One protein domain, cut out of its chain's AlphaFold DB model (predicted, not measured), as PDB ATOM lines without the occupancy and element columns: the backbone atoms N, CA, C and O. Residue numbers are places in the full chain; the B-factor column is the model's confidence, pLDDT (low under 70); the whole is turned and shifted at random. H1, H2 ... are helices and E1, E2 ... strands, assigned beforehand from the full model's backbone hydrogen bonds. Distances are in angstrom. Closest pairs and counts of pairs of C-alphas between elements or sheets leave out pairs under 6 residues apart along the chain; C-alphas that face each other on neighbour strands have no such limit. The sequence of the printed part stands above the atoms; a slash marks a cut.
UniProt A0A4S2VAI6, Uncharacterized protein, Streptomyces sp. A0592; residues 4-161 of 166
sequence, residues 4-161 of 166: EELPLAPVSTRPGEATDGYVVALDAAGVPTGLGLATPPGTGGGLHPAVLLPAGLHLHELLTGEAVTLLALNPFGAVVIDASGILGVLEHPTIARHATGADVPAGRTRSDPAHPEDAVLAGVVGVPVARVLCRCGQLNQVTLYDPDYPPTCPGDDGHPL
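What this domain is: This is residues 4 to 161 of the 166 residues of an uncharacterized protein of Streptomyces sp. A0592 (UniProt A0A4S2VAI6). A strongly twisted sheet of five strands runs through the middle, with helix H2 over one face along E3, and the hairpin E1 E2 packs on the sheet at a place apart from H2. H3 follows straight on from the edge strand E5 and only grazes the sheet with its residues 92 to 95, H1 is not on the sheet but is near H2 and H3, small H4 grazes the sheet near E7, and long stretches without a named element, residues 4 to 21, 100 to 115 and 143 to 161, run round the outside. The printed part has 158 residues, with four named helices and seven named strands in the order E1 E2 E3 H1 H2 E4 E5 H3 H4 E6 E7. The sheet, in the order E5 E4 E3 E6 E7, is mixed, and the class is mixed, helices and strands, though only 64 residues are in named elements. The whole is compact, with a radius of gyration of the C-alphas of 15.5 A and spans of 45 by 44 by 30 A.

How they stand to each other: Start at Glu 4 and go along to residues 11 to 12, which pair, parallel, with residues 22 to 23 of E1, residues 22 to 26. E1 and E2, residues 32 to 37, form an antiparallel hairpin at 156 degrees, with N 23 and O 36 2.8 A apart. Next comes E3, residues 48 to 54; E2 and E3 meet only at a point, where C-alphas 34 and 50 face each other at 4.2 A. H1, residues 59 to 64, is not on the sheet. H2, residues 66 to 73, is on it at a height over the sheet of 7.8 A; it lies over E3 and runs along the strands, at 17 degrees to E3 on the local plane. The closest C-alphas of H2 and E3 are those of Leu 73 and Pro 49, 6.1 A apart. H1 and H2 are close but not clearly touching, about perpendicular at 87 degrees, with the C-alphas of Leu 62 and Val 68 closest at 5.6 A. E4, residues 77 to 81, is the parallel neighbour of E3 at 46 degrees, with N 79 and O 51 2.7 A apart. E3, H1 H2 and E4 make a strand-helix-strand unit, two parallel neighbour strands with helices between, and its crossover is right-handed. E5, residues 86 to 91, is an edge strand and forms a hairpin with E4, N 80 to O 88 being 2.8 A. H3, residues 92 to 99, only grazes the sheet with its residues 92 to 95, and H4, residues 116 to 119, only grazes it too. E6, residues 129 to 133, is antiparallel to E3, with N 52 and O 129 2.7 A apart; the pairing is staggered, E3 using residues 50 to 52 for E6 and 52 to 54 for E4. E7, residues 139 to 142, the other edge strand, forms a hairpin with E6, N 130 to O 142 being 2.8 A. In H1 and H3 every O i to N i+4 pair is within hydrogen-bond range; in H2 0 of 4 are, against 5 of 5 O i to N i+3 pairs, and H4 is too short for an i+4 pair.

Where its parts are: Find C-alpha 22 at (388.522, 276.255, 264.379), where E1 begins; it runs 13.1 A to residue 26, and E2 covers 14.1 A. E3, residues 48 to 54, is the longest strand at 18.8 A; look for its C-alpha 48 at (387.959, 286.688, 259.520). H2 spans 13.3 A, H3 10.2 A, E4 13.1 A, E5 14.1 A and E6 13.0 A. E7 ends at C-alpha 142, at (376.079, 294.094, 261.096).

The domain as a whole: The two C-alphas farthest apart are those of Pro 41 and Ala 114, at 45.5 A. The printed part has no cut. The link from H3 to H4, 16 residues, is long. The mean pLDDT of the printed part is 75.6, and 42 residues are under 70, among them residues 40 to 45 and 100 to 126.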
ATOM      1  N   GLU A   4     371.317 274.274 266.226       89.44
ATOM      2  CA  GLU A   4     371.868 273.372 267.254       89.44
ATOM      3  C   GLU A   4     371.660 271.879 266.955       89.44
ATOM      4  O   GLU A   4     372.370 271.036 267.495       89.44
ATOM      5  N   GLU A   5     370.709 271.541 266.080       91.69
ATOM      6  CA  GLU A   5     370.453 270.162 265.649       91.69
ATOM      7  C   GLU A   5     371.410 269.710 264.528       91.69
ATOM      8  O   GLU A   5     371.412 268.535 264.147       91.69
ATOM      9  N   LEU A   6     372.204 270.630 263.968       92.19
ATOM     10  CA  LEU A   6     373.153 270.354 262.892       92.19
ATOM     11  C   LEU A   6     374.502 269.862 263.430       92.19
ATOM     12  O   LEU A   6     374.878 270.167 264.560       92.19
ATOM     13  N   PRO A   7     375.283 269.126 262.616       92.44
ATOM     14  CA  PRO A   7     376.663 268.827 262.966       92.44
ATOM     15  C   PRO A   7     377.478 270.128 263.007       92.44
ATOM     16  O   PRO A   7     377.686 270.769 261.973       92.44
ATOM     17  N   LEU A   8     377.939 270.497 264.202       93.12
ATOM     18  CA  LEU A   8     378.803 271.653 264.430       93.12
ATOM     19  C   LEU A   8     380.247 271.197 264.623       93.12
ATOM     20  O   LEU A   8     380.525 270.273 265.392       93.12
ATOM     21  N   ALA A   9     381.171 271.862 263.938       92.44
ATOM     22  CA  ALA A   9     382.588 271.624 264.135       92.44
ATOM     23  C   ALA A   9     383.049 272.232 265.474       92.44
ATOM     24  O   ALA A   9     382.593 273.320 265.849       92.44
ATOM     25  N   PRO A  10     383.948 271.555 266.208       90.50
ATOM     26  CA  PRO A  10     384.452 272.060 267.474       90.50
ATOM     27  C   PRO A  10     385.278 273.332 267.265       90.50
ATOM     28  O   PRO A  10     385.954 273.505 266.249       90.50
ATOM     29  N   VAL A  11     385.245 274.205 268.268       88.50
ATOM     30  CA  VAL A  11     385.964 275.477 268.260       88.50
ATOM     31  C   VAL A  11     386.769 275.649 269.536       88.50
ATOM     32  O   VAL A  11     386.311 275.338 270.635       88.50
ATOM     33  N   SER A  12     387.982 276.162 269.386       87.25
ATOM     34  CA  SER A  12     388.848 276.541 270.488       87.25
ATOM     35  C   SER A  12     388.813 278.050 270.694       87.25
ATOM     36  O   SER A  12     389.027 278.831 269.770       87.25
ATOM     37  N   THR A  13     388.613 278.473 271.939       82.62
ATOM     38  CA  THR A  13     388.769 279.873 272.373       82.62
ATOM     39  C   THR A  13     390.217 280.210 272.740       82.62
ATOM     40  O   THR A  13     390.518 281.325 273.162       82.62
ATOM     41  N   ARG A  14     391.129 279.239 272.600       76.56
ATOM     42  CA  ARG A  14     392.550 279.360 272.931       76.56
ATOM     43  C   ARG A  14     393.379 279.186 271.661       76.56
ATOM     44  O   ARG A  14     393.839 278.077 271.381       76.56
ATOM     45  N   PRO A  15     393.587 280.265 270.888       64.62
ATOM     46  CA  PRO A  15     394.249 280.178 269.588       64.62
ATOM     47  C   PRO A  15     395.679 279.617 269.661       64.62
ATOM     48  O   PRO A  15     396.118 278.977 268.720       64.62
ATOM     49  N   GLY A  16     396.388 279.791 270.785       62.59
ATOM     50  CA  GLY A  16     397.733 279.229 270.986       62.59
ATOM     51  C   GLY A  16     397.782 277.752 271.406       62.59
ATOM     52  O   GLY A  16     398.866 277.179 271.443       62.59
ATOM     53  N   GLU A  17     396.642 277.144 271.743       68.06
ATOM     54  CA  GLU A  17     396.547 275.738 272.176       68.06
ATOM     55  C   GLU A  17     395.869 274.845 271.125       68.06
ATOM     56  O   GLU A  17     395.972 273.622 271.196       68.06
ATOM     57  N   ALA A  18     395.176 275.439 270.151       70.06
ATOM     58  CA  ALA A  18     394.511 274.703 269.088       70.06
ATOM     59  C   ALA A  18     395.526 274.244 268.038       70.06
ATOM     60  O   ALA A  18     396.175 275.059 267.386       70.06
ATOM     61  N   THR A  19     395.652 272.932 267.859       64.62
ATOM     62  CA  THR A  19     396.510 272.336 266.824       64.62
ATOM     63  C   THR A  19     395.733 271.879 265.590       64.62
ATOM     64  O   THR A  19     396.354 271.484 264.609       64.62
ATOM     65  N   ASP A  20     394.401 271.882 265.663       73.12
ATOM     66  CA  ASP A  20     393.482 271.475 264.598       73.12
ATOM     67  C   ASP A  20     392.088 272.099 264.835       73.12
ATOM     68  O   ASP A  20     391.758 272.481 265.963       73.12
ATOM     69  N   GLY A  21     391.278 272.200 263.780       85.19
ATOM     70  CA  GLY A  21     389.913 272.728 263.816       85.19
ATOM     71  C   GLY A  21     389.819 274.255 263.747       85.19
ATOM     72  O   GLY A  21     390.617 274.917 263.083       85.19
ATOM     73  N   TYR A  22     388.809 274.821 264.412       89.88
ATOM     74  CA  TYR A  22     388.522 276.255 264.379       89.88
ATOM     75  C   TYR A  22     389.020 276.976 265.628       89.88
ATOM     76  O   TYR A  22     388.908 276.471 266.746       89.88
ATOM     77  N   VAL A  23     389.506 278.200 265.445       90.81
ATOM     78  CA  VAL A  23     389.846 279.127 266.526       90.81
ATOM     79  C   VAL A  23     388.943 280.342 266.478       90.81
ATOM     80  O   VAL A  23     388.663 280.890 265.411       90.81
ATOM     81  N   VAL A  24     388.511 280.781 267.652       89.50
ATOM     82  CA  VAL A  24     387.688 281.974 267.806       89.50
ATOM     83  C   VAL A  24     388.388 282.980 268.709       89.50
ATOM     84  O   VAL A  24     388.847 282.648 269.803       89.50
ATOM     85  N   ALA A  25     388.482 284.221 268.244       88.44
ATOM     86  CA  ALA A  25     388.894 285.342 269.076       88.44
ATOM     87  C   ALA A  25     387.679 285.896 269.813       88.44
ATOM     88  O   ALA A  25     386.607 286.021 269.222       88.44
ATOM     89  N   LEU A  26     387.855 286.238 271.087       86.31
ATOM     90  CA  LEU A  26     386.805 286.782 271.944       86.31
ATOM     91  C   LEU A  26     387.135 288.224 272.340       86.31
ATOM     92  O   LEU A  26     388.306 288.565 272.525       86.31
ATOM     93  N   ASP A  27     386.109 289.056 272.514       83.19
ATOM     94  CA  ASP A  27     386.256 290.347 273.188       83.19
ATOM     95  C   ASP A  27     386.343 290.188 274.717       83.19
ATOM     96  O   ASP A  27     386.277 289.088 275.270       83.19
ATOM     97  N   ALA A  28     386.483 291.310 275.428       80.00
ATOM     98  CA  ALA A  28     386.549 291.326 276.890       80.00
ATOM     99  C   ALA A  28     385.271 290.798 277.576       80.00
ATOM    100  O   ALA A  28     385.326 290.428 278.746       80.00
ATOM    101  N   ALA A  29     384.138 290.759 276.866       79.81
ATOM    102  CA  ALA A  29     382.882 290.192 277.348       79.81
ATOM    103  C   ALA A  29     382.742 288.694 277.008       79.81
ATOM    104  O   ALA A  29     381.726 288.086 277.337       79.81
ATOM    105  N   GLY A  30     383.754 288.089 276.375       79.75
ATOM    106  CA  GLY A  30     383.748 286.679 275.990       79.75
ATOM    107  C   GLY A  30     382.955 286.391 274.716       79.75
ATOM    108  O   GLY A  30     382.641 285.233 274.452       79.75
ATOM    109  N   VAL A  31     382.620 287.410 273.922       84.75
ATOM    110  CA  VAL A  31     381.818 287.239 272.708       84.75
ATOM    111  C   VAL A  31     382.735 287.106 271.485       84.75
ATOM    112  O   VAL A  31     383.671 287.898 271.349       84.75
ATOM    113  N   PRO A  32     382.474 286.158 270.565       87.50
ATOM    114  CA  PRO A  32     383.283 285.969 269.364       87.50
ATOM    115  C   PRO A  32     383.382 287.207 268.477       87.50
ATOM    116  O   PRO A  32     382.365 287.768 268.085       87.50
ATOM    117  N   THR A  33     384.601 287.594 268.112       87.50
ATOM    118  CA  THR A  33     384.896 288.728 267.221       87.50
ATOM    119  C   THR A  33     385.595 288.318 265.935       87.50
ATOM    120  O   THR A  33     385.536 289.053 264.955       87.50
ATOM    121  N   GLY A  34     386.261 287.166 265.926       88.38
ATOM    122  CA  GLY A  34     386.892 286.619 264.731       88.38
ATOM    123  C   GLY A  34     386.894 285.098 264.751       88.38
ATOM    124  O   GLY A  34     386.933 284.506 265.827       88.38
ATOM    125  N   LEU A  35     386.846 284.485 263.576       90.31
ATOM    126  CA  LEU A  35     386.878 283.041 263.370       90.31
ATOM    127  C   LEU A  35     387.899 282.715 262.275       90.31
ATOM    128  O   LEU A  35     387.900 283.339 261.212       90.31
ATOM    129  N   GLY A  36     388.735 281.716 262.536       89.00
ATOM    130  CA  GLY A  36     389.723 281.208 261.591       89.00
ATOM    131  C   GLY A  36     390.049 279.739 261.837       89.00
ATOM    132  O   GLY A  36     389.505 279.109 262.746       89.00
ATOM    133  N   LEU A  37     390.947 279.191 261.022       87.94
ATOM    134  CA  LEU A  37     391.484 277.847 261.220       87.94
ATOM    135  C   LEU A  37     392.625 277.864 262.236       87.94
ATOM    136  O   LEU A  37     393.442 278.785 262.257       87.94
ATOM    137  N   ALA A  38     392.707 276.812 263.043       82.38
ATOM    138  CA  ALA A  38     393.888 276.516 263.830       82.38
ATOM    139  C   ALA A  38     395.031 276.166 262.868       82.38
ATOM    140  O   ALA A  38     395.068 275.075 262.299       82.38
ATOM    141  N   THR A  39     395.951 277.100 262.643       71.38
ATOM    142  CA  THR A  39     397.147 276.845 261.840       71.38
ATOM    143  C   THR A  39     398.364 276.610 262.732       71.38
ATOM    144  O   THR A  39     398.461 277.170 263.828       71.38
ATOM    145  N   PRO A  40     399.341 275.803 262.275       60.03
ATOM    146  CA  PRO A  40     400.618 275.703 262.959       60.03
ATOM    147  C   PRO A  40     401.283 277.087 263.073       60.03
ATOM    148  O   PRO A  40     401.143 277.918 262.162       60.03
ATOM    149  N   PRO A  41     402.052 277.340 264.146       51.94
ATOM    150  CA  PRO A  41     402.768 278.599 264.315       51.94
ATOM    151  C   PRO A  41     403.687 278.867 263.113       51.94
ATOM    152  O   PRO A  41     404.518 278.034 262.757       51.94
ATOM    153  N   GLY A  42     403.532 280.037 262.485       50.28
ATOM    154  CA  GLY A  42     404.305 280.459 261.305       50.28
ATOM    155  C   GLY A  42     403.568 280.336 259.966       50.28
ATOM    156  O   GLY A  42     404.023 280.896 258.971       50.28
ATOM    157  N   THR A  43     402.408 279.681 259.943       55.16
ATOM    158  CA  THR A  43     401.468 279.696 258.813       55.16
ATOM    159  C   THR A  43     400.352 280.678 259.144       55.16
ATOM    160  O   THR A  43     399.508 280.380 259.982       55.16
ATOM    161  N   GLY A  44     400.392 281.877 258.560       50.22
ATOM    162  CA  GLY A  44     399.407 282.931 258.811       50.22
ATOM    163  C   GLY A  44     398.000 282.497 258.402       50.22
ATOM    164  O   GLY A  44     397.646 282.581 257.232       50.22
ATOM    165  N   GLY A  45     397.225 281.999 259.363       60.94
ATOM    166  CA  GLY A  45     395.782 281.848 259.251       60.94
ATOM    167  C   GLY A  45     395.150 283.112 259.803       60.94
ATOM    168  O   GLY A  45     395.246 283.360 261.004       60.94
ATOM    169  N   GLY A  46     394.574 283.926 258.923       74.56
ATOM    170  CA  GLY A  46     393.900 285.150 259.333       74.56
ATOM    171  C   GLY A  46     392.599 284.850 260.078       74.56
ATOM    172  O   GLY A  46     391.890 283.887 259.773       74.56
ATOM    173  N   LEU A  47     392.270 285.678 261.060       84.00
ATOM    174  CA  LEU A  47     390.949 285.734 261.661       84.00
ATOM    175  C   LEU A  47     390.057 286.605 260.780       84.00
ATOM    176  O   LEU A  47     390.270 287.811 260.650       84.00
ATOM    177  N   HIS A  48     389.029 285.985 260.214       88.00
ATOM    178  CA  HIS A  48     387.959 286.688 259.520       88.00
ATOM    179  C   HIS A  48     386.890 287.123 260.528       88.00
ATOM    180  O   HIS A  48     386.801 286.524 261.606       88.00
ATOM    181  N   PRO A  49     386.055 288.128 260.211       88.75
ATOM    182  CA  PRO A  49     384.923 288.512 261.047       88.75
ATOM    183  C   PRO A  49     384.118 287.300 261.527       88.75
ATOM    184  O   PRO A  49     383.808 286.388 260.755       88.75
ATOM    185  N   ALA A  50     383.788 287.269 262.817       89.19
ATOM    186  CA  ALA A  50     382.918 286.224 263.339       89.19
ATOM    187  C   ALA A  50     381.469 286.516 262.936       89.19
ATOM    188  O   ALA A  50     380.927 287.568 263.281       89.19
ATOM    189  N   VAL A  51     380.839 285.569 262.243       92.00
ATOM    190  CA  VAL A  51     379.392 285.550 261.994       92.00
ATOM    191  C   VAL A  51     378.745 284.746 263.111       92.00
ATOM    192  O   VAL A  51     379.116 283.597 263.321       92.00
ATOM    193  N   LEU A  52     377.820 285.344 263.852       92.38
ATOM    194  CA  LEU A  52     377.154 284.755 265.008       92.38
ATOM    195  C   LEU A  52     375.724 284.407 264.636       92.38
ATOM    196  O   LEU A  52     374.949 285.283 264.251       92.38
ATOM    197  N   LEU A  53     375.374 283.135 264.783       92.31
ATOM    198  CA  LEU A  53     374.029 282.642 264.541       92.31
ATOM    199  C   LEU A  53     373.424 282.114 265.849       92.31
ATOM    200  O   LEU A  53     374.069 281.320 266.537       92.31
ATOM    201  N   PRO A  54     372.190 282.512 266.200       91.12
ATOM    202  CA  PRO A  54     371.487 281.934 267.335       91.12
ATOM    203  C   PRO A  54     371.225 280.439 267.118       91.12
ATOM    204  O   PRO A  54     370.736 280.042 266.062       91.12
ATOM    205  N   ALA A  55     371.474 279.623 268.136       89.31
ATOM    206  CA  ALA A  55     371.220 278.181 268.141       89.31
ATOM    207  C   ALA A  55     369.783 277.811 267.735       89.31
ATOM    208  O   ALA A  55     369.569 276.894 266.939       89.31
ATOM    209  N   GLY A  56     368.811 278.589 268.220       87.44
ATOM    210  CA  GLY A  56     367.388 278.416 267.926       87.44
ATOM    211  C   GLY A  56     366.936 278.916 266.550       87.44
ATOM    212  O   GLY A  56     365.771 278.727 266.213       87.44
ATOM    213  N   LEU A  57     367.809 279.543 265.748       87.50
ATOM    214  CA  LEU A  57     367.464 279.967 264.388       87.50
ATOM    215  C   LEU A  57     367.128 278.738 263.536       87.50
ATOM    216  O   LEU A  57     367.846 277.735 263.564       87.50
ATOM    217  N   HIS A  58     366.062 278.799 262.740       89.44
ATOM    218  CA  HIS A  58     365.782 277.711 261.815       89.44
ATOM    219  C   HIS A  58     366.702 277.776 260.596       89.44
ATOM    220  O   HIS A  58     366.879 278.823 259.978       89.44
ATOM    221  N   LEU A  59     367.223 276.623 260.171       87.69
ATOM    222  CA  LEU A  59     368.072 276.543 258.980       87.69
ATOM    223  C   LEU A  59     367.374 277.099 257.727       87.69
ATOM    224  O   LEU A  59     368.005 277.740 256.897       87.69
ATOM    225  N   HIS A  60     366.062 276.888 257.597       84.31
ATOM    226  CA  HIS A  60     365.282 277.456 256.498       84.31
ATOM    227  C   HIS A  60     365.244 278.992 256.541       84.31
ATOM    228  O   HIS A  60     365.383 279.628 255.501       84.31
ATOM    229  N   GLU A  61     365.107 279.583 257.730       84.62
ATOM    230  CA  GLU A  61     365.129 281.041 257.917       84.62
ATOM    231  C   GLU A  61     366.507 281.615 257.588       84.62
ATOM    232  O   GLU A  61     366.593 282.643 256.926       84.62
ATOM    233  N   LEU A  62     367.588 280.919 257.967       86.75
ATOM    234  CA  LEU A  62     368.941 281.288 257.551       86.75
ATOM    235  C   LEU A  62     369.078 281.269 256.025       86.75
ATOM    236  O   LEU A  62     369.553 282.239 255.459       86.75
ATOM    237  N   LEU A  63     368.671 280.179 255.365       84.12
ATOM    238  CA  LEU A  63     368.876 279.973 253.925       84.12
ATOM    239  C   LEU A  63     367.996 280.862 253.036       84.12
ATOM    240  O   LEU A  63     368.342 281.090 251.880       84.12
ATOM    241  N   THR A  64     366.851 281.322 253.537       78.19
ATOM    242  CA  THR A  64     365.896 282.141 252.765       78.19
ATOM    243  C   THR A  64     365.862 283.608 253.192       78.19
ATOM    244  O   THR A  64     365.281 284.438 252.489       78.19
ATOM    245  N   GLY A  65     366.479 283.930 254.331       76.38
ATOM    246  CA  GLY A  65     366.539 285.265 254.905       76.38
ATOM    247  C   GLY A  65     367.819 286.026 254.569       76.38
ATOM    248  O   GLY A  65     368.773 285.507 253.997       76.38
ATOM    249  N   GLU A  66     367.846 287.290 254.981       76.75
ATOM    250  CA  GLU A  66     368.954 288.223 254.737       76.75
ATOM    251  C   GLU A  66     370.237 287.850 255.487       76.75
ATOM    252  O   GLU A  66     371.339 288.148 255.029       76.75
ATOM    253  N   ALA A  67     370.105 287.118 256.595       79.31
ATOM    254  CA  ALA A  67     371.226 286.626 257.390       79.31
ATOM    255  C   ALA A  67     372.193 285.735 256.588       79.31
ATOM    256  O   ALA A  67     373.365 285.642 256.951       79.31
ATOM    257  N   VAL A  68     371.743 285.117 255.485       83.81
ATOM    258  CA  VAL A  68     372.616 284.340 254.590       83.81
ATOM    259  C   VAL A  68     373.757 285.185 254.019       83.81
ATOM    260  O   VAL A  68     374.842 284.667 253.776       83.81
ATOM    261  N   THR A  69     373.539 286.492 253.840       84.19
ATOM    262  CA  THR A  69     374.539 287.414 253.279       84.19
ATOM    263  C   THR A  69     375.756 287.572 254.189       84.19
ATOM    264  O   THR A  69     376.877 287.725 253.708       84.19
ATOM    265  N   LEU A  70     375.565 287.434 255.506       86.25
ATOM    266  CA  LEU A  70     376.640 287.516 256.493       86.25
ATOM    267  C   LEU A  70     377.684 286.415 256.300       86.25
ATOM    268  O   LEU A  70     378.847 286.622 256.624       86.25
ATOM    269  N   LEU A  71     377.296 285.268 255.736       87.06
ATOM    270  CA  LEU A  71     378.207 284.151 255.470       87.06
ATOM    271  C   LEU A  71     379.324 284.525 254.482       87.06
ATOM    272  O   LEU A  71     380.397 283.931 254.515       87.06
ATOM    273  N   ALA A  72     379.132 285.556 253.655       85.06
ATOM    274  CA  ALA A  72     380.185 286.067 252.781       85.06
ATOM    275  C   ALA A  72     381.374 286.678 253.552       85.06
ATOM    276  O   ALA A  72     382.469 286.774 253.004       85.06
ATOM    277  N   LEU A  73     381.180 287.073 254.817       85.75
ATOM    278  CA  LEU A  73     382.221 287.685 255.649       85.75
ATOM    279  C   LEU A  73     383.220 286.680 256.223       85.75
ATOM    280  O   LEU A  73     384.280 287.087 256.697       85.75
ATOM    281  N   ASN A  74     382.897 285.386 256.213       89.25
ATOM    282  CA  ASN A  74     383.775 284.365 256.759       89.25
ATOM    283  C   ASN A  74     383.820 283.141 255.838       89.25
ATOM    284  O   ASN A  74     382.812 282.457 255.694       89.25
ATOM    285  N   PRO A  75     384.977 282.804 255.244       86.75
ATOM    286  CA  PRO A  75     385.062 281.724 254.262       86.75
ATOM    287  C   PRO A  75     384.799 280.333 254.857       86.75
ATOM    288  O   PRO A  75     384.523 279.392 254.109       86.75
ATOM    289  N   PHE A  76     384.881 280.192 256.180       89.56
ATOM    290  CA  PHE A  76     384.757 278.917 256.874       89.56
ATOM    291  C   PHE A  76     383.318 278.601 257.297       89.56
ATOM    292  O   PHE A  76     382.904 277.439 257.280       89.56
ATOM    293  N   GLY A  77     382.544 279.627 257.645       90.94
ATOM    294  CA  GLY A  77     381.170 279.490 258.113       90.94
ATOM    295  C   GLY A  77     380.851 280.439 259.259       90.94
ATOM    296  O   GLY A  77     381.401 281.535 259.353       90.94
ATOM    297  N   ALA A  78     379.951 280.018 260.143       93.38
ATOM    298  CA  ALA A  78     379.450 280.859 261.223       93.38
ATOM    299  C   ALA A  78     379.509 280.166 262.583       93.38
ATOM    300  O   ALA A  78     379.322 278.958 262.699       93.38
ATOM    301  N   VAL A  79     379.739 280.946 263.633       93.62
ATOM    302  CA  VAL A  79     379.727 280.496 265.021       93.62
ATOM    303  C   VAL A  79     378.281 280.414 265.504       93.62
ATOM    304  O   VAL A  79     377.561 281.412 265.504       93.62
ATOM    305  N   VAL A  80     377.859 279.233 265.942       92.62
ATOM    306  CA  VAL A  80     376.542 279.024 266.549       92.62
ATOM    307  C   VAL A  80     376.651 279.249 268.051       92.62
ATOM    308  O   VAL A  80     377.515 278.665 268.711       92.62
ATOM    309  N   ILE A  81     375.786 280.111 268.586       90.69
ATOM    310  CA  ILE A  81     375.795 280.510 269.995       90.69
ATOM    311  C   ILE A  81     374.407 280.405 270.629       90.69
ATOM    312  O   ILE A  81     373.387 280.607 269.968       90.69
ATOM    313  N   ASP A  82     374.372 280.158 271.931       85.50
ATOM    314  CA  ASP A  82     373.174 280.234 272.763       85.50
ATOM    315  C   ASP A  82     373.456 281.002 274.070       85.50
ATOM    316  O   ASP A  82     374.483 281.667 274.220       85.50
ATOM    317  N   ALA A  83     372.531 280.934 275.031       79.50
ATOM    318  CA  ALA A  83     372.705 281.572 276.336       79.50
ATOM    319  C   ALA A  83     373.828 280.946 277.191       79.50
ATOM    320  O   ALA A  83     374.294 281.578 278.137       79.50
ATOM    321  N   SER A  84     374.244 279.712 276.890       79.69
ATOM    322  CA  SER A  84     375.322 278.995 277.578       79.69
ATOM    323  C   SER A  84     376.701 279.273 276.973       79.69
ATOM    324  O   SER A  84     377.711 279.138 277.667       79.69
ATOM    325  N   GLY A  85     376.750 279.713 275.714       82.25
ATOM    326  CA  GLY A  85     377.963 280.154 275.042       82.25
ATOM    327  C   GLY A  85     378.057 279.646 273.609       82.25
ATOM    328  O   GLY A  85     377.086 279.659 272.858       82.25
ATOM    329  N   ILE A  86     379.264 279.254 273.206       89.94
ATOM    330  CA  ILE A  86     379.548 278.800 271.845       89.94
ATOM    331  C   ILE A  86     379.282 277.301 271.734       89.94
ATOM    332  O   ILE A  86     379.882 276.515 272.464       89.94
ATOM    333  N   LEU A  87     378.435 276.914 270.781       90.44
ATOM    334  CA  LEU A  87     378.123 275.514 270.495       90.44
ATOM    335  C   LEU A  87     379.075 274.909 269.455       90.44
ATOM    336  O   LEU A  87     379.385 273.722 269.516       90.44
ATOM    337  N   GLY A  88     379.564 275.723 268.519       92.19
ATOM    338  CA  GLY A  88     380.537 275.310 267.508       92.19
ATOM    339  C   GLY A  88     380.452 276.149 266.239       92.19
ATOM    340  O   GLY A  88     379.846 277.221 266.229       92.19
ATOM    341  N   VAL A  89     381.066 275.656 265.166       94.56
ATOM    342  CA  VAL A  89     381.033 276.286 263.841       94.56
ATOM    343  C   VAL A  89     380.100 275.509 262.923       94.56
ATOM    344  O   VAL A  89     380.278 274.311 262.698       94.56
ATOM    345  N   LEU A  90     379.115 276.206 262.367       94.44
ATOM    346  CA  LEU A  90     378.334 275.734 261.238       94.44
ATOM    347  C   LEU A  90     379.118 276.014 259.953       94.44
ATOM    348  O   LEU A  90     379.196 277.153 259.491       94.44
ATOM    349  N   GLU A  91     379.712 274.966 259.393       91.94
ATOM    350  CA  GLU A  91     380.614 275.087 258.249       91.94
ATOM    351  C   GLU A  91     379.861 275.313 256.928       91.94
ATOM    352  O   GLU A  91     378.783 274.752 256.693       91.94
ATOM    353  N   HIS A  92     380.473 276.059 256.005       87.44
ATOM    354  CA  HIS A  92     379.937 276.255 254.653       87.44
ATOM    355  C   HIS A  92     379.579 274.956 253.911       87.44
ATOM    356  O   HIS A  92     378.498 274.908 253.321       87.44
ATOM    357  N   PRO A  93     380.386 273.876 253.943       85.62
ATOM    358  CA  PRO A  93     380.007 272.607 253.321       85.62
ATOM    359  C   PRO A  93     378.720 271.998 253.894       85.62
ATOM    360  O   PRO A  93     377.947 271.384 253.153       85.62
ATOM    361  N   THR A  94     378.469 272.175 255.196       87.50
ATOM    362  CA  THR A  94     377.225 271.741 255.845       87.50
ATOM    363  C   THR A  94     376.054 272.571 255.329       87.50
ATOM    364  O   THR A  94     375.071 272.005 254.855       87.50
ATOM    365  N   ILE A  95     376.189 273.900 255.309       85.88
ATOM    366  CA  ILE A  95     375.169 274.821 254.777       85.88
ATOM    367  C   ILE A  95     374.849 274.492 253.312       85.88
ATOM    368  O   ILE A  95     373.685 274.303 252.959       85.88
ATOM    369  N   ALA A  96     375.875 274.340 252.472       83.12
ATOM    370  CA  ALA A  96     375.735 274.036 251.051       83.12
ATOM    371  C   ALA A  96     374.992 272.716 250.810       83.12
ATOM    372  O   ALA A  96     374.108 272.651 249.960       83.12
ATOM    373  N   ARG A  97     375.283 271.670 251.597       84.75
ATOM    374  CA  ARG A  97     374.582 270.380 251.505       84.75
ATOM    375  C   ARG A  97     373.079 270.520 251.733       84.75
ATOM    376  O   ARG A  97     372.302 269.851 251.057       84.75
ATOM    377  N   HIS A  98     372.681 271.370 252.675       80.25
ATOM    378  CA  HIS A  98     371.275 271.626 252.973       80.25
ATOM    379  C   HIS A  98     370.624 272.608 251.988       80.25
ATOM    380  O   HIS A  98     369.424 272.507 251.741       80.25
ATOM    381  N   ALA A  99     371.404 273.499 251.373       77.00
ATOM    382  CA  ALA A  99     370.934 274.408 250.332       77.00
ATOM    383  C   ALA A  99     370.567 273.683 249.022       77.00
ATOM    384  O   ALA A  99     369.633 274.102 248.350       77.00
ATOM    385  N   THR A 100     371.217 272.559 248.689       67.50
ATOM    386  CA  THR A 100     370.988 271.783 247.445       67.50
ATOM    387  C   THR A 100     369.541 271.287 247.249       67.50
ATOM    388  O   THR A 100     369.188 270.851 246.156       67.50
ATOM    389  N   GLY A 101     368.684 271.351 248.273       58.72
ATOM    390  CA  GLY A 101     367.250 271.036 248.179       58.72
ATOM    391  C   GLY A 101     366.316 272.159 248.637       58.72
ATOM    392  O   GLY A 101     365.106 271.950 248.684       58.72
ATOM    393  N   ALA A 102     366.858 273.320 249.004       59.53
ATOM    394  CA  ALA A 102     366.076 274.484 249.386       59.53
ATOM    395  C   ALA A 102     365.866 275.373 248.157       59.53
ATOM    396  O   ALA A 102     366.802 275.612 247.394       59.53
ATOM    397  N   ASP A 103     364.650 275.889 247.982       53.50
ATOM    398  CA  ASP A 103     364.403 276.997 247.059       53.50
ATOM    399  C   ASP A 103     365.010 278.253 247.699       53.50
ATOM    400  O   ASP A 103     364.349 278.994 248.428       53.50
ATOM    401  N   VAL A 104     366.331 278.387 247.565       49.88
ATOM    402  CA  VAL A 104     367.073 279.563 248.007       49.88
ATOM    403  C   VAL A 104     366.691 280.666 247.029       49.88
ATOM    404  O   VAL A 104     367.028 280.552 245.846       49.88
ATOM    405  N   PRO A 105     365.975 281.717 247.471       50.25
ATOM    406  CA  PRO A 105     365.647 282.829 246.600       50.25
ATOM    407  C   PRO A 105     366.943 283.322 245.964       50.25
ATOM    408  O   PRO A 105     367.929 283.510 246.682       50.25
ATOM    409  N   ALA A 106     366.954 283.499 244.637       46.28
ATOM    410  CA  ALA A 106     368.084 284.117 243.947       46.28
ATOM    411  C   ALA A 106     368.508 285.338 244.764       46.28
ATOM    412  O   ALA A 106     367.638 286.161 245.068       46.28
ATOM    413  N   GLY A 107     369.779 285.340 245.200       42.06
ATOM    414  CA  GLY A 107     370.283 286.186 246.277       42.06
ATOM    415  C   GLY A 107     369.590 287.534 246.257       42.06
ATOM    416  O   GLY A 107     369.681 288.255 245.264       42.06
ATOM    417  N   ARG A 108     368.807 287.823 247.302       39.09
ATOM    418  CA  ARG A 108     368.167 289.125 247.434       39.09
ATOM    419  C   ARG A 108     369.283 290.152 247.613       39.09
ATOM    420  O   ARG A 108     369.589 290.531 248.731       39.09
ATOM    421  N   THR A 109     369.825 290.676 246.518       41.53
ATOM    422  CA  THR A 109     370.516 291.978 246.452       41.53
ATOM    423  C   THR A 109     369.524 293.130 246.643       41.53
ATOM    424  O   THR A 109     369.618 294.188 246.033       41.53
ATOM    425  N   ARG A 110     368.479 292.903 247.441       41.16
ATOM    426  CA  ARG A 110     367.432 293.876 247.699       41.16
ATOM    427  C   ARG A 110     366.681 293.508 248.964       41.16
ATOM    428  O   ARG A 110     365.487 293.213 248.959       41.16
ATOM    429  N   SER A 111     367.406 293.548 250.066       37.06
ATOM    430  CA  SER A 111     366.883 294.334 251.168       37.06
ATOM    431  C   SER A 111     366.750 295.752 250.614       37.06
ATOM    432  O   SER A 111     367.698 296.287 250.049       37.06
ATOM    433  N   ASP A 112     365.572 296.339 250.697       35.22
ATOM    434  CA  ASP A 112     365.409 297.784 250.606       35.22
ATOM    435  C   ASP A 112     365.457 298.291 252.059       35.22
ATOM    436  O   ASP A 112     364.396 298.583 252.612       35.22
ATOM    437  N   PRO A 113     366.606 298.280 252.780       42.22
ATOM    438  CA  PRO A 113     366.692 299.087 253.973       42.22
ATOM    439  C   PRO A 113     366.793 300.512 253.440       42.22
ATOM    440  O   PRO A 113     367.717 300.847 252.695       42.22
ATOM    441  N   ALA A 114     365.808 301.341 253.770       40.75
ATOM    442  CA  ALA A 114     365.778 302.728 253.325       40.75
ATOM    443  C   ALA A 114     367.100 303.452 253.649       40.75
ATOM    444  O   ALA A 114     367.460 304.374 252.919       40.75
ATOM    445  N   HIS A 115     367.846 302.990 254.668       38.06
ATOM    446  CA  HIS A 115     369.189 303.458 254.983       38.06
ATOM    447  C   HIS A 115     370.122 302.346 255.543       38.06
ATOM    448  O   HIS A 115     369.688 301.512 256.335       38.06
ATOM    449  N   PRO A 116     371.431 302.341 255.203       40.78
ATOM    450  CA  PRO A 116     372.432 301.392 255.728       40.78
ATOM    451  C   PRO A 116     372.631 301.434 257.253       40.78
ATOM    452  O   PRO A 116     373.194 300.503 257.831       40.78
ATOM    453  N   GLU A 117     372.201 302.514 257.908       42.84
ATOM    454  CA  GLU A 117     372.249 302.687 259.365       42.84
ATOM    455  C   GLU A 117     371.314 301.741 260.140       42.84
ATOM    456  O   GLU A 117     371.558 301.485 261.320       42.84
ATOM    457  N   ASP A 118     370.315 301.146 259.479       43.00
ATOM    458  CA  ASP A 118     369.371 300.205 260.100       43.00
ATOM    459  C   ASP A 118     369.995 298.823 260.403       43.00
ATOM    460  O   ASP A 118     369.411 298.011 261.121       43.00
ATOM    461  N   ALA A 119     371.198 298.542 259.886       47.09
ATOM    462  CA  ALA A 119     371.861 297.238 259.997       47.09
ATOM    463  C   ALA A 119     372.653 297.024 261.307       47.09
ATOM    464  O   ALA A 119     373.281 295.975 261.478       47.09
ATOM    465  N   VAL A 120     372.650 297.992 262.233       44.34
ATOM    466  CA  VAL A 120     373.427 297.939 263.484       44.34
ATOM    467  C   VAL A 120     372.498 297.716 264.679       44.34
ATOM    468  O   VAL A 120     372.033 298.655 265.323       44.34
ATOM    469  N   LEU A 121     372.238 296.451 265.015       43.06
ATOM    470  CA  LEU A 121     371.568 296.087 266.266       43.06
ATOM    471  C   LEU A 121     372.595 295.817 267.368       43.06
ATOM    472  O   LEU A 121     373.494 294.991 267.214       43.06
ATOM    473  N   ALA A 122     372.423 296.482 268.509       36.91
ATOM    474  CA  ALA A 122     373.212 296.224 269.703       36.91
ATOM    475  C   ALA A 122     372.791 294.896 270.361       36.91
ATOM    476  O   ALA A 122     371.684 294.775 270.878       36.91
ATOM    477  N   GLY A 123     373.706 293.926 270.396       39.22
ATOM    478  CA  GLY A 123     373.854 292.988 271.519       39.22
ATOM    479  C   GLY A 123     372.686 292.065 271.897       39.22
ATOM    480  O   GLY A 123     372.635 291.643 273.051       39.22
ATOM    481  N   VAL A 124     371.770 291.709 270.990       47.72
ATOM    482  CA  VAL A 124     370.713 290.730 271.309       47.72
ATOM    483  C   VAL A 124     371.157 289.316 270.935       47.72
ATOM    484  O   VAL A 124     371.271 288.976 269.758       47.72
ATOM    485  N   VAL A 125     371.353 288.468 271.950       51.84
ATOM    486  CA  VAL A 125     371.423 287.005 271.804       51.84
ATOM    487  C   VAL A 125     370.059 286.545 271.283       51.84
ATOM    488  O   VAL A 125     369.107 286.412 272.044       51.84
ATOM    489  N   GLY A 126     369.927 286.424 269.965       63.41
ATOM    490  CA  GLY A 126     368.646 286.123 269.322       63.41
ATOM    491  C   GLY A 126     368.533 286.590 267.876       63.41
ATOM    492  O   GLY A 126     367.650 286.114 267.171       63.41
ATOM    493  N   VAL A 127     369.433 287.461 267.407       76.00
ATOM    494  CA  VAL A 127     369.476 287.903 266.006       76.00
ATOM    495  C   VAL A 127     370.827 287.533 265.377       76.00
ATOM    496  O   VAL A 127     371.855 287.710 266.033       76.00
ATOM    497  N   PRO A 128     370.853 287.023 264.131       84.44
ATOM    498  CA  PRO A 128     372.088 286.838 263.375       84.44
ATOM    499  C   PRO A 128     372.856 288.147 263.203       84.44
ATOM    500  O   PRO A 128     372.291 289.144 262.753       84.44
ATOM    501  N   VAL A 129     374.146 288.145 263.535       88.12
ATOM    502  CA  VAL A 129     375.019 289.320 263.392       88.12
ATOM    503  C   VAL A 129     376.425 288.901 262.991       88.12
ATOM    504  O   VAL A 129     376.914 287.881 263.457       88.12
ATOM    505  N   ALA A 130     377.126 289.705 262.200       86.06
ATOM    506  CA  ALA A 130     378.572 289.601 262.049       86.06
ATOM    507  C   ALA A 130     379.274 290.710 262.829       86.06
ATOM    508  O   ALA A 130     378.792 291.842 262.898       86.06
ATOM    509  N   ARG A 131     380.422 290.387 263.429       86.12
ATOM    510  CA  ARG A 131     381.245 291.346 264.170       86.12
ATOM    511  C   ARG A 131     382.465 291.733 263.354       86.12
ATOM    512  O   ARG A 131     383.381 290.936 263.185       86.12
ATOM    513  N   VAL A 132     382.463 292.964 262.856       83.88
ATOM    514  CA  VAL A 132     383.464 293.469 261.913       83.88
ATOM    515  C   VAL A 132     384.334 294.506 262.610       83.88
ATOM    516  O   VAL A 132     383.850 295.558 263.035       83.88
ATOM    517  N   LEU A 133     385.629 294.214 262.746       79.31
ATOM    518  CA  LEU A 133     386.595 295.201 263.215       79.31
ATOM    519  C   LEU A 133     386.945 296.136 262.059       79.31
ATOM    520  O   LEU A 133     387.516 295.718 261.056       79.31
ATOM    521  N   CYS A 134     386.610 297.408 262.216       77.69
ATOM    522  CA  CYS A 134     386.899 298.426 261.228       77.69
ATOM    523  C   CYS A 134     388.364 298.886 261.302       77.69
ATOM    524  O   CYS A 134     389.020 298.775 262.341       77.69
ATOM    525  N   ARG A 135     388.858 299.506 260.223       76.31
ATOM    526  CA  ARG A 135     390.206 300.094 260.143       76.31
ATOM    527  C   ARG A 135     390.497 301.141 261.225       76.31
ATOM    528  O   ARG A 135     391.648 301.320 261.602       76.31
ATOM    529  N   CYS A 136     389.472 301.820 261.741       77.81
ATOM    530  CA  CYS A 136     389.607 302.771 262.849       77.81
ATOM    531  C   CYS A 136     389.728 302.096 264.229       77.81
ATOM    532  O   CYS A 136     389.789 302.779 265.247       77.81
ATOM    533  N   GLY A 137     389.743 300.760 264.280       77.62
ATOM    534  CA  GLY A 137     389.821 299.980 265.513       77.62
ATOM    535  C   GLY A 137     388.477 299.781 266.213       77.62
ATOM    536  O   GLY A 137     388.434 299.123 267.251       77.62
ATOM    537  N   GLN A 138     387.377 300.305 265.663       81.94
ATOM    538  CA  GLN A 138     386.043 300.088 266.217       81.94
ATOM    539  C   GLN A 138     385.460 298.747 265.778       81.94
ATOM    540  O   GLN A 138     385.483 298.394 264.599       81.94
ATOM    541  N   LEU A 139     384.910 298.008 266.738       81.62
ATOM    542  CA  LEU A 139     384.209 296.756 266.492       81.62
ATOM    543  C   LEU A 139     382.723 297.033 266.264       81.62
ATOM    544  O   LEU A 139     382.039 297.522 267.159       81.62
ATOM    545  N   ASN A 140     382.239 296.691 265.077       82.62
ATOM    546  CA  ASN A 140     380.875 296.944 264.634       82.62
ATOM    547  C   ASN A 140     380.075 295.646 264.574       82.62
ATOM    548  O   ASN A 140     380.650 294.566 264.425       82.62
ATOM    549  N   GLN A 141     378.753 295.754 264.687       84.00
ATOM    550  CA  GLN A 141     377.825 294.646 264.466       84.00
ATOM    551  C   GLN A 141     376.991 294.946 263.225       84.00
ATOM    552  O   GLN A 141     376.470 296.050 263.108       84.00
ATOM    553  N   VAL A 142     376.885 293.976 262.318       83.50
ATOM    554  CA  VAL A 142     376.079 294.094 261.096       83.50
ATOM    555  C   VAL A 142     375.130 292.907 260.979       83.50
ATOM    556  O   VAL A 142     375.528 291.771 261.232       83.50
ATOM    557  N   THR A 143     373.876 293.152 260.613       82.81
ATOM    558  CA  THR A 143     372.850 292.109 260.395       82.81
ATOM    559  C   THR A 143     372.658 291.755 258.919       82.81
ATOM    560  O   THR A 143     372.014 290.759 258.601       82.81
ATOM    561  N   LEU A 144     373.246 292.555 258.026       81.44
ATOM    562  CA  LEU A 144     373.247 292.407 256.572       81.44
ATOM    563  C   LEU A 144     374.634 292.800 256.045       81.44
ATOM    564  O   LEU A 144     375.252 293.725 256.580       81.44
ATOM    565  N   TYR A 145     375.118 292.131 254.999       80.50
ATOM    566  CA  TYR A 145     376.356 292.519 254.326       80.50
ATOM    567  C   TYR A 145     376.217 292.462 252.803       80.50
ATOM    568  O   TYR A 145     375.916 291.412 252.241       80.50
ATOM    569  N   ASP A 146     376.482 293.591 252.148       79.62
ATOM    570  CA  ASP A 146     376.577 293.706 250.695       79.62
ATOM    571  C   ASP A 146     377.965 294.276 250.345       79.62
ATOM    572  O   ASP A 146     378.286 295.384 250.784       79.62
ATOM    573  N   PRO A 147     378.816 293.543 249.600       74.00
ATOM    574  CA  PRO A 147     380.143 294.025 249.230       74.00
ATOM    575  C   PRO A 147     380.111 295.223 248.267       74.00
ATOM    576  O   PRO A 147     381.071 295.992 248.246       74.00
ATOM    577  N   ASP A 148     379.036 295.404 247.493       76.31
ATOM    578  CA  ASP A 148     378.875 296.555 246.595       76.31
ATOM    579  C   ASP A 148     378.406 297.806 247.363       76.31
ATOM    580  O   ASP A 148     378.669 298.937 246.942       76.31
ATOM    581  N   TYR A 149     377.754 297.610 248.515       74.06
ATOM    582  CA  TYR A 149     377.244 298.668 249.392       74.06
ATOM    583  C   TYR A 149     377.583 298.393 250.868       74.06
ATOM    584  O   TYR A 149     376.683 298.190 251.690       74.06
ATOM    585  N   PRO A 150     378.877 298.390 251.237       71.69
ATOM    586  CA  PRO A 150     379.293 298.089 252.600       71.69
ATOM    587  C   PRO A 150     378.709 299.107 253.597       71.69
ATOM    588  O   PRO A 150     378.714 300.315 253.324       71.69
ATOM    589  N   PRO A 151     378.239 298.658 254.776       73.06
ATOM    590  CA  PRO A 151     377.695 299.551 255.792       73.06
ATOM    591  C   PRO A 151     378.755 300.545 256.278       73.06
ATOM    592  O   PRO A 151     379.955 300.281 256.227       73.06
ATOM    593  N   THR A 152     378.327 301.710 256.758       78.19
ATOM    594  CA  THR A 152     379.260 302.757 257.198       78.19
ATOM    595  C   THR A 152     379.639 302.559 258.665       78.19
ATOM    596  O   THR A 152     378.782 302.354 259.520       78.19
ATOM    597  N   CYS A 153     380.931 302.643 258.972       78.75
ATOM    598  CA  CYS A 153     381.430 302.676 260.340       78.75
ATOM    599  C   CYS A 153     381.061 304.023 260.991       78.75
ATOM    600  O   CYS A 153     381.425 305.061 260.435       78.75
ATOM    601  N   PRO A 154     380.457 304.044 262.192       73.38
ATOM    602  CA  PRO A 154     380.032 305.260 262.894       73.38
ATOM    603  C   PRO A 154     381.188 306.054 263.536       73.38
ATOM    604  O   PRO A 154     380.950 306.915 264.380       73.38
ATOM    605  N   GLY A 155     382.443 305.750 263.188       69.25
ATOM    606  CA  GLY A 155     383.619 306.454 263.700       69.25
ATOM    607  C   GLY A 155     383.754 307.867 263.122       69.25
ATOM    608  O   GLY A 155     382.995 308.243 262.231       69.25
ATOM    609  N   ASP A 156     384.766 308.607 263.590       61.28
ATOM    610  CA  ASP A 156     384.924 310.069 263.420       61.28
ATOM    611  C   ASP A 156     384.769 310.627 261.989       61.28
ATOM    612  O   ASP A 156     384.448 311.800 261.840       61.28
ATOM    613  N   ASP A 157     384.921 309.805 260.945       66.12
ATOM    614  CA  ASP A 157     384.838 310.237 259.542       66.12
ATOM    615  C   ASP A 157     383.867 309.425 258.663       66.12
ATOM    616  O   ASP A 157     383.904 309.580 257.446       66.12
ATOM    617  N   GLY A 158     383.033 308.536 259.227       63.59
ATOM    618  CA  GLY A 158     382.020 307.794 258.455       63.59
ATOM    619  C   GLY A 158     382.581 307.089 257.211       63.59
ATOM    620  O   GLY A 158     382.422 307.561 256.090       63.59
ATOM    621  N   HIS A 159     383.265 305.957 257.384       69.38
ATOM    622  CA  HIS A 159     383.905 305.233 256.275       69.38
ATOM    623  C   HIS A 159     383.333 303.823 256.099       69.38
ATOM    624  O   HIS A 159     382.833 303.263 257.072       69.38
ATOM    625  N   PRO A 160     383.436 303.221 254.901       70.06
ATOM    626  CA  PRO A 160     382.951 301.865 254.662       70.06
ATOM    627  C   PRO A 160     383.536 300.835 255.636       70.06
ATOM    628  O   PRO A 160     384.733 300.862 255.945       70.06
ATOM    629  N   LEU A 161     382.696 299.908 256.095       71.12
ATOM    630  CA  LEU A 161     383.105 298.699 256.800       71.12
ATOM    631  C   LEU A 161     383.671 297.704 255.791       71.12
ATOM    632  O   LEU A 161     382.953 296.872 255.247       71.12
TER     633      LEU A 161